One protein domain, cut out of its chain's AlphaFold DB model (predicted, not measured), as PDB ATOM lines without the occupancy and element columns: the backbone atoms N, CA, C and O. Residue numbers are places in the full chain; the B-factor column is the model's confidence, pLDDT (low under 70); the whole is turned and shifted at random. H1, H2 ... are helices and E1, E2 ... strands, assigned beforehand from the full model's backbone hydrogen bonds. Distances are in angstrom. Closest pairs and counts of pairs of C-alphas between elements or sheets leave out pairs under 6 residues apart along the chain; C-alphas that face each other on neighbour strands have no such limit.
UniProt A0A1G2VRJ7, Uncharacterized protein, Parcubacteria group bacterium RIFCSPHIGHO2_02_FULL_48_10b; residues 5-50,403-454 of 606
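This is residues 5 to 50 and 403 to 454 of the 606 residues of an uncharacterized protein of Parcubacteria group bacterium RIFCSPHIGHO2_02_FULL_48_10b (UniProt A0A1G2VRJ7). Short H2 lies near the middle of a small domain, with two strand hairpins and three further helices set round it: the longer hairpin, E3 and E4, is on one side, the smaller one, E1 and E2, is on another, and H3 packs on the end of H2 at Phe 45. H1, next to E2, and H4, close to the end of E3, are at opposite ends of the longest axis, and the unnamed stretch of residues 420 to 437 leads from E4 to H3. The printed part has 98 residues, with four named helices and four named strands in the order E1 E2 H1 H2 E3 E4 H3 H4; both two-stranded sheets, E1 - E2 and E3 - E4, are antiparallel. The class is mixed, helices and strands, with 48 residues, under half, in named elements. The whole is compact, with a radius of gyration of the C-alphas of 14.1 A and spans of 39 by 32 by 23 A.

Find C-alpha 403 at (4.033, 35.884, 45.638); from there E3 runs over residues 403 to 408, 16.6 A, and E4, residues 414 to 419, covers 16.0 A. Go to C-alpha 5 at (19.523, 19.126, 54.971) for E1, residues 5 to 7, then to E2, residues 14 to 17. H1, residues 19 to 27, measures 12.6 A, and H2, residues 37 to 45, 12.1 A. H3 is residues 438 to 442, and H4, residues 447 to 452, ends at C-alpha 452 (3.713, 22.210, 33.783).

Look first at the hairpin E3 and E4, antiparallel at 150 degrees between directions, where N 405 and O 417 are 2.9 A apart and N 417 and O 405 are 2.8 A apart, both within hydrogen-bond range. Near its end the C-alphas of Arg 408 and Arg 452, the closest of E3 and H4, are 4.8 A apart. H2 and H3 touch, the closest C-alphas being those of Phe 45 and Ala 439, 4.6 A apart. In the hairpin E1 and E2, antiparallel at 132 degrees, N 6 and O 15 are within hydrogen-bond range at 2.8 A. E2 and H2 are only just apart, their closest C-alphas 8.3 A from each other. H1 touches no helix. In H1, H2, H3 and H4, every O i to N i+4 pair is within hydrogen-bond range.

The two farthest C-alphas, of Lys 27 and Ala 448, are 40.0 A apart. Residues 51 to 402 are cut out, and C-alpha 50 to C-alpha 403 across the cut is 28.2 A. E4 to H3 is a long link of 18 residues. The mean pLDDT of the printed part is 93.6, and no printed residue is under 70.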
ATOM      1  N   THR A   5      20.259  19.723  56.097       94.88
ATOM      2  CA  THR A   5      19.523  19.126  54.971       94.88
ATOM      3  C   THR A   5      18.185  19.846  54.794       94.88
ATOM      4  O   THR A   5      17.406  19.962  55.741       94.88
ATOM      5  N   LYS A   6      17.891  20.315  53.578       95.25
ATOM      6  CA  LYS A   6      16.645  21.010  53.215       95.25
ATOM      7  C   LYS A   6      15.965  20.328  52.038       95.25
ATOM      8  O   LYS A   6      16.624  19.803  51.150       95.25
ATOM      9  N   ILE A   7      14.638  20.384  52.000       96.94
ATOM     10  CA  ILE A   7      13.846  19.897  50.864       96.94
ATOM     11  C   ILE A   7      13.645  21.056  49.884       96.94
ATOM     12  O   ILE A   7      13.176  22.128  50.266       96.94
ATOM     13  N   CYS A   8      13.997  20.859  48.614       96.31
ATOM     14  CA  CYS A   8      13.780  21.859  47.574       96.31
ATOM     15  C   CYS A   8      12.286  22.017  47.268       96.31
ATOM     16  O   CYS A   8      11.668  21.078  46.769       96.31
ATOM     17  N   GLN A   9      11.724  23.220  47.441       94.00
ATOM     18  CA  GLN A   9      10.283  23.448  47.232       94.00
ATOM     19  C   GLN A   9       9.788  23.213  45.788       94.00
ATOM     20  O   GLN A   9       8.585  23.110  45.556       94.00
ATOM     21  N   ASN A  10      10.704  23.123  44.814       93.19
ATOM     22  CA  ASN A  10      10.388  22.861  43.411       93.19
ATOM     23  C   ASN A  10      10.405  21.362  43.066       93.19
ATOM     24  O   ASN A  10       9.410  20.838  42.578       93.19
ATOM     25  N   CYS A  11      11.518  20.663  43.315       93.25
ATOM     26  CA  CYS A  11      11.693  19.264  42.898       93.25
ATOM     27  C   CYS A  11      11.562  18.229  44.028       93.25
ATOM     28  O   CYS A  11      11.720  17.040  43.763       93.25
ATOM     29  N   HIS A  12      11.317  18.667  45.269       93.56
ATOM     30  CA  HIS A  12      11.208  17.850  46.493       93.56
ATOM     31  C   HIS A  12      12.407  16.942  46.801       93.56
ATOM     32  O   HIS A  12      12.325  16.085  47.676       93.56
ATOM     33  N   ARG A  13      13.542  17.142  46.121       95.00
ATOM     34  CA  ARG A  13      14.816  16.508  46.471       95.00
ATOM     35  C   ARG A  13      15.443  17.212  47.668       95.00
ATOM     36  O   ARG A  13      15.338  18.436  47.800       95.00
ATOM     37  N   GLU A  14      16.139  16.436  48.484       96.81
ATOM     38  CA  GLU A  14      17.031  16.959  49.512       96.81
ATOM     39  C   GLU A  14      18.225  17.693  48.880       96.81
ATOM     40  O   GLU A  14      18.691  17.351  47.790       96.81
ATOM     41  N   PHE A  15      18.698  18.731  49.561       95.06
ATOM     42  CA  PHE A  15      19.953  19.415  49.284       95.06
ATOM     43  C   PHE A  15      20.549  19.947  50.588       95.06
ATOM     44  O   PHE A  15      19.827  20.230  51.544       95.06
ATOM     45  N   TRP A  16      21.867  20.096  50.615       92.38
ATOM     46  CA  TRP A  16      22.606  20.552  51.784       92.38
ATOM     47  C   TRP A  16      22.828  22.063  51.726       92.38
ATOM     48  O   TRP A  16      22.990  22.640  50.647       92.38
ATOM     49  N   VAL A  17      22.810  22.691  52.898       92.81
ATOM     50  CA  VAL A  17      23.324  24.042  53.130       92.81
ATOM     51  C   VAL A  17      24.415  23.907  54.185       92.81
ATOM     52  O   VAL A  17      24.139  23.514  55.321       92.81
ATOM     53  N   GLU A  18      25.653  24.172  53.790       92.00
ATOM     54  CA  GLU A  18      26.836  23.983  54.628       92.00
ATOM     55  C   GLU A  18      27.041  25.153  55.605       92.00
ATOM     56  O   GLU A  18      26.518  26.250  55.378       92.00
ATOM     57  N   PRO A  19      27.840  24.979  56.678       92.94
ATOM     58  CA  PRO A  19      28.163  26.054  57.617       92.94
ATOM     59  C   PRO A  19      28.687  27.330  56.943       92.94
ATOM     60  O   PRO A  19      28.358  28.430  57.390       92.94
ATOM     61  N   GLU A  20      29.462  27.197  55.863       90.88
ATOM     62  CA  GLU A  20      30.012  28.320  55.095       90.88
ATOM     63  C   GLU A  20      28.946  29.023  54.245       90.88
ATOM     64  O   GLU A  20      28.988  30.245  54.097       90.88
ATOM     65  N   ASP A  21      27.959  28.279  53.736       92.00
ATOM     66  CA  ASP A  21      26.856  28.848  52.958       92.00
ATOM     67  C   ASP A  21      26.005  29.772  53.849       92.00
ATOM     68  O   ASP A  21      25.619  30.863  53.432       92.00
ATOM     69  N   PHE A  22      25.752  29.385  55.108       93.62
ATOM     70  CA  PHE A  22      25.055  30.245  56.072       93.62
ATOM     71  C   PHE A  22      25.805  31.543  56.368       93.62
ATOM     72  O   PHE A  22      25.187  32.606  56.381       93.62
ATOM     73  N   LEU A  23      27.128  31.466  56.557       93.38
ATOM     74  CA  LEU A  23      27.970  32.651  56.744       93.38
ATOM     75  C   LEU A  23      27.889  33.583  55.527       93.38
ATOM     76  O   LEU A  23      27.837  34.800  55.696       93.38
ATOM     77  N   PHE A  24      27.812  33.034  54.312       93.75
ATOM     78  CA  PHE A  24      27.579  33.817  53.101       93.75
ATOM     79  C   PHE A  24      26.191  34.489  53.088       93.75
ATOM     80  O   PHE A  24      26.111  35.699  52.870       93.75
ATOM     81  N   TYR A  25      25.100  33.765  53.369       94.81
ATOM     82  CA  TYR A  25      23.745  34.347  53.376       94.81
ATOM     83  C   TYR A  25      23.558  35.418  54.475       94.81
ATOM     84  O   TYR A  25      22.922  36.449  54.233       94.81
ATOM     85  N   GLU A  26      24.188  35.244  55.640       94.44
ATOM     86  CA  GLU A  26      24.236  36.243  56.718       94.44
ATOM     87  C   GLU A  26      24.997  37.511  56.284       94.44
ATOM     88  O   GLU A  26      24.449  38.618  56.314       94.44
ATOM     89  N   LYS A  27      26.227  37.342  55.777       94.12
ATOM     90  CA  LYS A  27      27.130  38.403  55.281       94.12
ATOM     91  C   LYS A  27      26.513  39.301  54.208       94.12
ATOM     92  O   LYS A  27      26.951  40.436  54.022       94.12
ATOM     93  N   ILE A  28      25.497  38.806  53.504       93.44
ATOM     94  CA  ILE A  28      24.802  39.518  52.429       93.44
ATOM     95  C   ILE A  28      23.343  39.889  52.758       93.44
ATOM     96  O   ILE A  28      22.662  40.431  51.889       93.44
ATOM     97  N   SER A  29      22.874  39.632  53.987       93.75
ATOM     98  CA  SER A  29      21.531  39.989  54.486       93.75
ATOM     99  C   SER A  29      20.352  39.411  53.674       93.75
ATOM    100  O   SER A  29      19.394  40.121  53.341       93.75
ATOM    101  N   VAL A  30      20.401  38.106  53.379       95.06
ATOM    102  CA  VAL A  30      19.285  37.335  52.787       95.06
ATOM    103  C   VAL A  30      19.062  36.026  53.560       95.06
ATOM    104  O   VAL A  30      20.000  35.524  54.176       95.06
ATOM    105  N   PRO A  31      17.853  35.434  53.551       94.25
ATOM    106  CA  PRO A  31      17.664  34.089  54.088       94.25
ATOM    107  C   PRO A  31      18.356  33.034  53.209       94.25
ATOM    108  O   PRO A  31      18.507  33.212  52.000       94.25
ATOM    109  N   ALA A  32      18.731  31.904  53.814       93.38
ATOM    110  CA  ALA A  32      19.206  30.735  53.076       93.38
ATOM    111  C   ALA A  32      18.104  30.190  52.135       93.38
ATOM    112  O   ALA A  32      16.926  30.204  52.508       93.38
ATOM    113  N   PRO A  33      18.456  29.695  50.934       93.81
ATOM    114  CA  PRO A  33      17.496  29.454  49.861       93.81
ATOM    115  C   PRO A  33      16.572  28.265  50.105       93.81
ATOM    116  O   PRO A  33      16.904  27.309  50.806       93.81
ATOM    117  N   THR A  34      15.423  28.295  49.429       95.50
ATOM    118  CA  THR A  34      14.405  27.228  49.470       95.50
ATOM    119  C   THR A  34      14.462  26.280  48.261       95.50
ATOM    120  O   THR A  34      13.741  25.282  48.194       95.50
ATOM    121  N   PHE A  35      15.338  26.572  47.295       96.06
ATOM    122  CA  PHE A  35      15.560  25.789  46.079       96.06
ATOM    123  C   PHE A  35      16.976  25.189  46.063       96.06
ATOM    124  O   PHE A  35      17.956  25.880  46.362       96.06
ATOM    125  N   CYS A  36      17.105  23.934  45.619       95.62
ATOM    126  CA  CYS A  36      18.412  23.327  45.368       95.62
ATOM    127  C   CYS A  36      19.118  24.005  44.171       95.62
ATOM    128  O   CYS A  36      18.433  24.518  43.276       95.62
ATOM    129  N   PRO A  37      20.466  23.987  44.105       94.44
ATOM    130  CA  PRO A  37      21.235  24.706  43.083       94.44
ATOM    131  C   PRO A  37      20.786  24.453  41.637       94.44
ATOM    132  O   PRO A  37      20.665  25.397  40.859       94.44
ATOM    133  N   GLU A  38      20.446  23.208  41.284       94.44
ATOM    134  CA  GLU A  38      19.989  22.853  39.933       94.44
ATOM    135  C   GLU A  38      18.669  23.549  39.553       94.44
ATOM    136  O   GLU A  38      18.535  24.071  38.446       94.44
ATOM    137  N   CYS A  39      17.696  23.623  40.471       94.88
ATOM    138  CA  CYS A  39      16.426  24.303  40.196       94.88
ATOM    139  C   CYS A  39      16.618  25.812  40.018       94.88
ATOM    140  O   CYS A  39      15.955  26.424  39.181       94.88
ATOM    141  N   ARG A  40      17.554  26.409  40.763       95.69
ATOM    142  CA  ARG A  40      17.888  27.832  40.644       95.69
ATOM    143  C   ARG A  40      18.624  28.138  39.341       95.69
ATOM    144  O   ARG A  40      18.307  29.117  38.673       95.69
ATOM    145  N   MET A  41      19.522  27.247  38.923       95.12
ATOM    146  CA  MET A  41      20.189  27.288  37.621       95.12
ATOM    147  C   MET A  41      19.195  27.188  36.463       95.12
ATOM    148  O   MET A  41      19.203  28.058  35.596       95.12
ATOM    149  N   ARG A  42      18.275  26.213  36.481       94.44
ATOM    150  CA  ARG A  42      17.174  26.118  35.502       94.44
ATOM    151  C   ARG A  42      16.338  27.405  35.466       94.44
ATOM    152  O   ARG A  42      16.080  27.932  34.385       94.44
ATOM    153  N   ARG A  43      15.961  27.932  36.642       94.38
ATOM    154  CA  ARG A  43      15.203  29.188  36.810       94.38
ATOM    155  C   ARG A  43      15.934  30.374  36.176       94.38
ATOM    156  O   ARG A  43      15.330  31.081  35.381       94.38
ATOM    157  N   ARG A  44      17.230  30.558  36.454       95.44
ATOM    158  CA  ARG A  44      18.057  31.612  35.846       95.44
ATOM    159  C   ARG A  44      18.239  31.440  34.347       95.44
ATOM    160  O   ARG A  44      18.052  32.394  33.606       95.44
ATOM    161  N   PHE A  45      18.597  30.248  33.877       95.75
ATOM    162  CA  PHE A  45      18.901  30.019  32.463       95.75
ATOM    163  C   PHE A  45      17.697  30.339  31.558       95.75
ATOM    164  O   PHE A  45      17.893  30.770  30.423       95.75
ATOM    165  N   ALA A  46      16.465  30.220  32.069       95.94
ATOM    166  CA  ALA A  46      15.245  30.612  31.360       95.94
ATOM    167  C   ALA A  46      15.099  32.136  31.157       95.94
ATOM    168  O   ALA A  46      14.310  32.564  30.320       95.94
ATOM    169  N   PHE A  47      15.868  32.964  31.869       94.94
ATOM    170  CA  PHE A  47      15.970  34.417  31.671       94.94
ATOM    171  C   PHE A  47      17.154  34.800  30.762       94.94
ATOM    172  O   PHE A  47      17.487  35.977  30.647       94.94
ATOM    173  N   ARG A  48      17.793  33.839  30.077       93.62
ATOM    174  CA  ARG A  48      18.939  34.108  29.199       93.62
ATOM    175  C   ARG A  48      18.710  33.617  27.768       93.62
ATOM    176  O   ARG A  48      18.791  32.424  27.485       93.62
ATOM    177  N   ASN A  49      18.478  34.553  26.849       93.56
ATOM    178  CA  ASN A  49      18.523  34.303  25.407       93.56
ATOM    179  C   ASN A  49      19.971  34.443  24.899       93.56
ATOM    180  O   ASN A  49      20.503  35.551  24.821       93.56
ATOM    181  N   GLU A  50      20.597  33.320  24.544       88.75
ATOM    182  CA  GLU A  50      21.979  33.289  24.045       88.75
ATOM    183  C   GLU A  50      22.117  33.436  22.522       88.75
ATOM    184  O   GLU A  50      23.189  33.836  22.087       88.75
ATOM    185  N   TYR A 403       4.630  36.318  46.899       98.19
ATOM    186  CA  TYR A 403       4.033  35.884  45.638       98.19
ATOM    187  C   TYR A 403       3.958  34.350  45.622       98.19
ATOM    188  O   TYR A 403       4.875  33.672  46.092       98.19
ATOM    189  N   ILE A 404       2.872  33.799  45.085       97.50
ATOM    190  CA  ILE A 404       2.669  32.353  44.967       97.50
ATOM    191  C   ILE A 404       2.474  32.023  43.489       97.50
ATOM    192  O   ILE A 404       1.538  32.519  42.868       97.50
ATOM    193  N   SER A 405       3.346  31.175  42.946       95.50
ATOM    194  CA  SER A 405       3.150  30.570  41.626       95.50
ATOM    195  C   SER A 405       2.455  29.219  41.781       95.50
ATOM    196  O   SER A 405       2.728  28.487  42.735       95.50
ATOM    197  N   GLU A 406       1.569  28.870  40.851       94.62
ATOM    198  CA  GLU A 406       0.913  27.560  40.809       94.62
ATOM    199  C   GLU A 406       1.419  26.769  39.604       94.62
ATOM    200  O   GLU A 406       0.976  26.971  38.474       94.62
ATOM    201  N   ILE A 407       2.355  25.854  39.862       92.88
ATOM    202  CA  ILE A 407       2.864  24.911  38.863       92.88
ATOM    203  C   ILE A 407       2.131  23.569  38.990       92.88
ATOM    204  O   ILE A 407       1.335  23.347  39.908       92.88
ATOM    205  N   ARG A 408       2.401  22.640  38.072       89.81
ATOM    206  CA  ARG A 408       1.893  21.266  38.119       89.81
ATOM    207  C   ARG A 408       3.036  20.268  38.193       89.81
ATOM    208  O   ARG A 408       3.967  20.328  37.395       89.81
ATOM    209  N   ASN A 409       2.941  19.316  39.116       84.06
ATOM    210  CA  ASN A 409       3.922  18.237  39.212       84.06
ATOM    211  C   ASN A 409       3.748  17.203  38.074       84.06
ATOM    212  O   ASN A 409       2.874  17.330  37.212       84.06
ATOM    213  N   SER A 410       4.559  16.142  38.067       80.56
ATOM    214  CA  SER A 410       4.496  15.074  37.053       80.56
ATOM    215  C   SER A 410       3.165  14.305  37.009       80.56
ATOM    216  O   SER A 410       2.853  13.704  35.984       80.56
ATOM    217  N   LYS A 411       2.351  14.363  38.071       85.19
ATOM    218  CA  LYS A 411       0.990  13.799  38.142       85.19
ATOM    219  C   LYS A 411      -0.103  14.811  37.762       85.19
ATOM    220  O   LYS A 411      -1.286  14.505  37.853       85.19
ATOM    221  N   SER A 412       0.280  16.012  37.319       84.81
ATOM    222  CA  SER A 412      -0.597  17.164  37.046       84.81
ATOM    223  C   SER A 412      -1.302  17.775  38.269       84.81
ATOM    224  O   SER A 412      -2.154  18.656  38.103       84.81
ATOM    225  N   GLU A 413      -0.929  17.368  39.485       91.12
ATOM    226  CA  GLU A 413      -1.420  17.928  40.752       91.12
ATOM    227  C   GLU A 413      -0.874  19.359  40.934       91.12
ATOM    228  O   GLU A 413       0.249  19.653  40.514       91.12
ATOM    229  N   ILE A 414      -1.660  20.260  41.538       93.75
ATOM    230  CA  ILE A 414      -1.254  21.662  41.745       93.75
ATOM    231  C   ILE A 414      -0.213  21.740  42.863       93.75
ATOM    232  O   ILE A 414      -0.465  21.314  43.989       93.75
ATOM    233  N   GLN A 415       0.929  22.353  42.562       93.06
ATOM    234  CA  GLN A 415       2.016  22.620  43.494       93.06
ATOM    235  C   GLN A 415       2.216  24.134  43.613       93.06
ATOM    236  O   GLN A 415       2.512  24.818  42.632       93.06
ATOM    237  N   LYS A 416       2.047  24.663  44.829       95.19
ATOM    238  CA  LYS A 416       2.233  26.088  45.129       95.19
ATOM    239  C   LYS A 416       3.699  26.356  45.472       95.19
ATOM    240  O   LYS A 416       4.206  25.802  46.443       95.19
ATOM    241  N   ILE A 417       4.351  27.211  44.691       96.12
ATOM    242  CA  ILE A 417       5.733  27.662  44.894       96.12
ATOM    243  C   ILE A 417       5.698  29.063  45.508       96.12
ATOM    244  O   ILE A 417       5.028  29.956  44.988       96.12
ATOM    245  N   VAL A 418       6.401  29.260  46.621       97.31
ATOM    246  CA  VAL A 418       6.323  30.461  47.460       97.31
ATOM    247  C   VAL A 418       7.567  31.329  47.272       97.31
ATOM    248  O   VAL A 418       8.676  30.916  47.609       97.31
ATOM    249  N   TYR A 419       7.376  32.555  46.789       97.00
ATOM    250  CA  TYR A 419       8.429  33.533  46.517       97.00
ATOM    251  C   TYR A 419       8.378  34.664  47.551       97.00
ATOM    252  O   TYR A 419       7.580  35.602  47.448       97.00
ATOM    253  N   ARG A 420       9.234  34.536  48.569       96.31
ATOM    254  CA  ARG A 420       9.501  35.539  49.614       96.31
ATOM    255  C   ARG A 420      10.660  36.454  49.207       96.31
ATOM    256  O   ARG A 420      11.256  36.278  48.144       96.31
ATOM    257  N   TYR A 421      11.014  37.406  50.070       97.06
ATOM    258  CA  TYR A 421      12.338  38.020  49.995       97.06
ATOM    259  C   TYR A 421      13.399  36.924  50.203       97.06
ATOM    260  O   TYR A 421      13.255  36.085  51.088       97.06
ATOM    261  N   GLY A 422      14.433  36.897  49.358       93.81
ATOM    262  CA  GLY A 422      15.410  35.799  49.322       93.81
ATOM    263  C   GLY A 422      15.356  34.917  48.070       93.81
ATOM    264  O   GLY A 422      16.221  34.063  47.902       93.81
ATOM    265  N   GLU A 423      14.378  35.115  47.180       94.75
ATOM    266  CA  GLU A 423      14.225  34.317  45.958       94.75
ATOM    267  C   GLU A 423      14.276  35.160  44.674       94.75
ATOM    268  O   GLU A 423      13.777  36.289  44.626       94.75
ATOM    269  N   PHE A 424      14.860  34.580  43.617       95.88
ATOM    270  CA  PHE A 424      14.855  35.130  42.257       95.88
ATOM    271  C   PHE A 424      13.477  34.975  41.590       95.88
ATOM    272  O   PHE A 424      12.643  34.179  42.028       95.88
ATOM    273  N   PHE A 425      13.251  35.732  40.514       95.88
ATOM    274  CA  PHE A 425      11.979  35.801  39.796       95.88
ATOM    275  C   PHE A 425      11.398  34.421  39.406       95.88
ATOM    276  O   PHE A 425      12.144  33.533  38.979       95.88
ATOM    277  N   PRO A 426      10.066  34.240  39.504       95.69
ATOM    278  CA  PRO A 426       9.380  33.034  39.040       95.69
ATOM    279  C   PRO A 426       9.593  32.743  37.540       95.69
ATOM    280  O   PRO A 426       9.691  33.690  36.758       95.69
ATOM    281  N   PRO A 427       9.626  31.468  37.102       93.81
ATOM    282  CA  PRO A 427       9.739  31.071  35.693       93.81
ATOM    283  C   PRO A 427       8.841  31.840  34.716       93.81
ATOM    284  O   PRO A 427       9.303  32.282  33.664       93.81
ATOM    285  N   GLU A 428       7.579  32.063  35.084       93.31
ATOM    286  CA  GLU A 428       6.574  32.733  34.260       93.31
ATOM    287  C   GLU A 428       6.823  34.243  34.095       93.31
ATOM    288  O   GLU A 428       6.129  34.910  33.322       93.31
ATOM    289  N   PHE A 429       7.779  34.816  34.831       94.94
ATOM    290  CA  PHE A 429       8.198  36.202  34.641       94.94
ATOM    291  C   PHE A 429       9.146  36.343  33.443       94.94
ATOM    292  O   PHE A 429       9.242  37.448  32.924       94.94
ATOM    293  N   SER A 430       9.821  35.286  32.969       95.12
ATOM    294  CA  SER A 430      10.745  35.424  31.834       95.12
ATOM    295  C   SER A 430      10.017  35.902  30.565       95.12
ATOM    296  O   SER A 430       8.977  35.345  30.206       95.12
ATOM    297  N   PRO A 431      10.555  36.901  29.839       93.81
ATOM    298  CA  PRO A 431      10.008  37.347  28.561       93.81
ATOM    299  C   PRO A 431      10.494  36.481  27.385       93.81
ATOM    300  O   PRO A 431      10.123  36.755  26.239       93.81
ATOM    301  N   TYR A 432      11.349  35.486  27.642       95.50
ATOM    302  CA  TYR A 432      11.929  34.600  26.638       95.50
ATOM    303  C   TYR A 432      11.236  33.225  26.643       95.50
ATOM    304  O   TYR A 432      10.976  32.681  27.716       95.50
ATOM    305  N   PRO A 433      10.978  32.617  25.470       95.25
ATOM    306  CA  PRO A 433      10.497  31.241  25.402       95.25
ATOM    307  C   PRO A 433      11.582  30.267  25.863       95.25
ATOM    308  O   PRO A 433      12.715  30.362  25.395       95.25
ATOM    309  N   TYR A 434      11.246  29.291  26.708       95.56
ATOM    310  CA  TYR A 434      12.195  28.313  27.255       95.56
ATOM    311  C   TYR A 434      13.017  27.627  26.163       95.56
ATOM    312  O   TYR A 434      14.246  27.598  26.237       95.56
ATOM    313  N   ASN A 435      12.348  27.173  25.098       94.19
ATOM    314  CA  ASN A 435      12.953  26.526  23.935       94.19
ATOM    315  C   ASN A 435      13.961  27.404  23.168       94.19
ATOM    316  O   ASN A 435      14.762  26.879  22.391       94.19
ATOM    317  N   HIS A 436      13.948  28.717  23.412       94.31
ATOM    318  CA  HIS A 436      14.866  29.711  22.861       94.31
ATOM    319  C   HIS A 436      15.842  30.299  23.910       94.31
ATOM    320  O   HIS A 436      16.487  31.318  23.661       94.31
ATOM    321  N   THR A 437      15.975  29.673  25.083       95.12
ATOM    322  CA  THR A 437      16.885  30.112  26.159       95.12
ATOM    323  C   THR A 437      18.051  29.148  26.367       95.12
ATOM    324  O   THR A 437      18.038  28.011  25.896       95.12
ATOM    325  N   LEU A 438      19.039  29.586  27.151       93.06
ATOM    326  CA  LEU A 438      20.109  28.738  27.678       93.06
ATOM    327  C   LEU A 438      19.570  27.527  28.469       93.06
ATOM    328  O   LEU A 438      20.260  26.514  28.569       93.06
ATOM    329  N   ALA A 439      18.341  27.589  29.001       94.62
ATOM    330  CA  ALA A 439      17.770  26.482  29.761       94.62
ATOM    331  C   ALA A 439      17.514  25.255  28.878       94.62
ATOM    332  O   ALA A 439      17.980  24.180  29.232       94.62
ATOM    333  N   GLN A 440      16.908  25.411  27.694       93.56
ATOM    334  CA  GLN A 440      16.732  24.298  26.749       93.56
ATOM    335  C   GLN A 440      18.072  23.752  26.225       93.56
ATOM    336  O   GLN A 440      18.146  22.594  25.840       93.56
ATOM    337  N   GLU A 441      19.144  24.554  26.214       90.19
ATOM    338  CA  GLU A 441      20.470  24.094  25.770       90.19
ATOM    339  C   GLU A 441      21.173  23.175  26.795       90.19
ATOM    340  O   GLU A 441      22.086  22.431  26.439       90.19
ATOM    341  N   GLN A 442      20.764  23.233  28.065       89.62
ATOM    342  CA  GLN A 442      21.412  22.546  29.196       89.62
ATOM    343  C   GLN A 442      20.477  21.535  29.888       89.62
ATOM    344  O   GLN A 442      20.930  20.554  30.472       89.62
ATOM    345  N   PHE A 443      19.170  21.773  29.800       91.94
ATOM    346  CA  PHE A 443      18.078  21.024  30.416       91.94
ATOM    347  C   PHE A 443      16.933  20.903  29.399       91.94
ATOM    348  O   PHE A 443      15.863  21.478  29.576       91.94
ATOM    349  N   SER A 444      17.176  20.193  28.296       91.44
ATOM    350  CA  SER A 444      16.176  19.960  27.247       91.44
ATOM    351  C   SER A 444      14.902  19.332  27.820       91.44
ATOM    352  O   SER A 444      14.937  18.197  28.291       91.44
ATOM    353  N   ILE A 445      13.774  20.037  27.722       93.06
ATOM    354  CA  ILE A 445      12.441  19.519  28.072       93.06
ATOM    355  C   ILE A 445      11.482  19.655  26.882       93.06
ATOM    356  O   ILE A 445      11.810  20.283  25.869       93.06
ATOM    357  N   ASP A 446      10.295  19.055  26.989       92.50
ATOM    358  CA  ASP A 446       9.209  19.252  26.026       92.50
ATOM    359  C   ASP A 446       8.254  20.390  26.437       92.50
ATOM    360  O   ASP A 446       8.268  20.890  27.567       92.50
ATOM    361  N   LYS A 447       7.375  20.786  25.508       92.62
ATOM    362  CA  LYS A 447       6.337  21.804  25.726       92.62
ATOM    363  C   LYS A 447       5.432  21.499  26.924       92.62
ATOM    364  O   LYS A 447       5.008  22.426  27.617       92.62
ATOM    365  N   ALA A 448       5.074  20.237  27.149       92.38
ATOM    366  CA  ALA A 448       4.167  19.855  28.223       92.38
ATOM    367  C   ALA A 448       4.859  19.970  29.589       92.38
ATOM    368  O   ALA A 448       4.238  20.440  30.539       92.38
ATOM    369  N   GLU A 449       6.142  19.620  29.697       92.81
ATOM    370  CA  GLU A 449       6.946  19.869  30.895       92.81
ATOM    371  C   GLU A 449       7.196  21.360  31.125       92.81
ATOM    372  O   GLU A 449       7.025  21.826  32.252       92.81
ATOM    373  N   ALA A 450       7.510  22.122  30.075       93.88
ATOM    374  CA  ALA A 450       7.653  23.573  30.164       93.88
ATOM    375  C   ALA A 450       6.368  24.224  30.709       93.88
ATOM    376  O   ALA A 450       6.411  24.942  31.709       93.88
ATOM    377  N   SER A 451       5.216  23.865  30.129       91.69
ATOM    378  CA  SER A 451       3.893  24.343  30.557       91.69
ATOM    379  C   SER A 451       3.553  23.922  31.992       91.69
ATOM    380  O   SER A 451       2.994  24.715  32.746       91.69
ATOM    381  N   ARG A 452       3.902  22.690  32.401       91.38
ATOM    382  CA  ARG A 452       3.713  22.210  33.783       91.38
ATOM    383  C   ARG A 452       4.527  23.023  34.791       91.38
ATOM    384  O   ARG A 452       4.009  23.318  35.861       91.38
ATOM    385  N   ASN A 453       5.755  23.415  34.451       89.88
ATOM    386  CA  ASN A 453       6.669  24.158  35.329       89.88
ATOM    387  C   ASN A 453       6.536  25.697  35.220       89.88
ATOM    388  O   ASN A 453       7.402  26.422  35.705       89.88
ATOM    389  N   GLY A 454       5.478  26.212  34.579       89.69
ATOM    390  CA  GLY A 454       5.218  27.654  34.467       89.69
ATOM    391  C   GLY A 454       6.078  28.401  33.437       89.69
ATOM    392  O   GLY A 454       6.035  29.627  33.382       89.69
TER     393      GLY A 454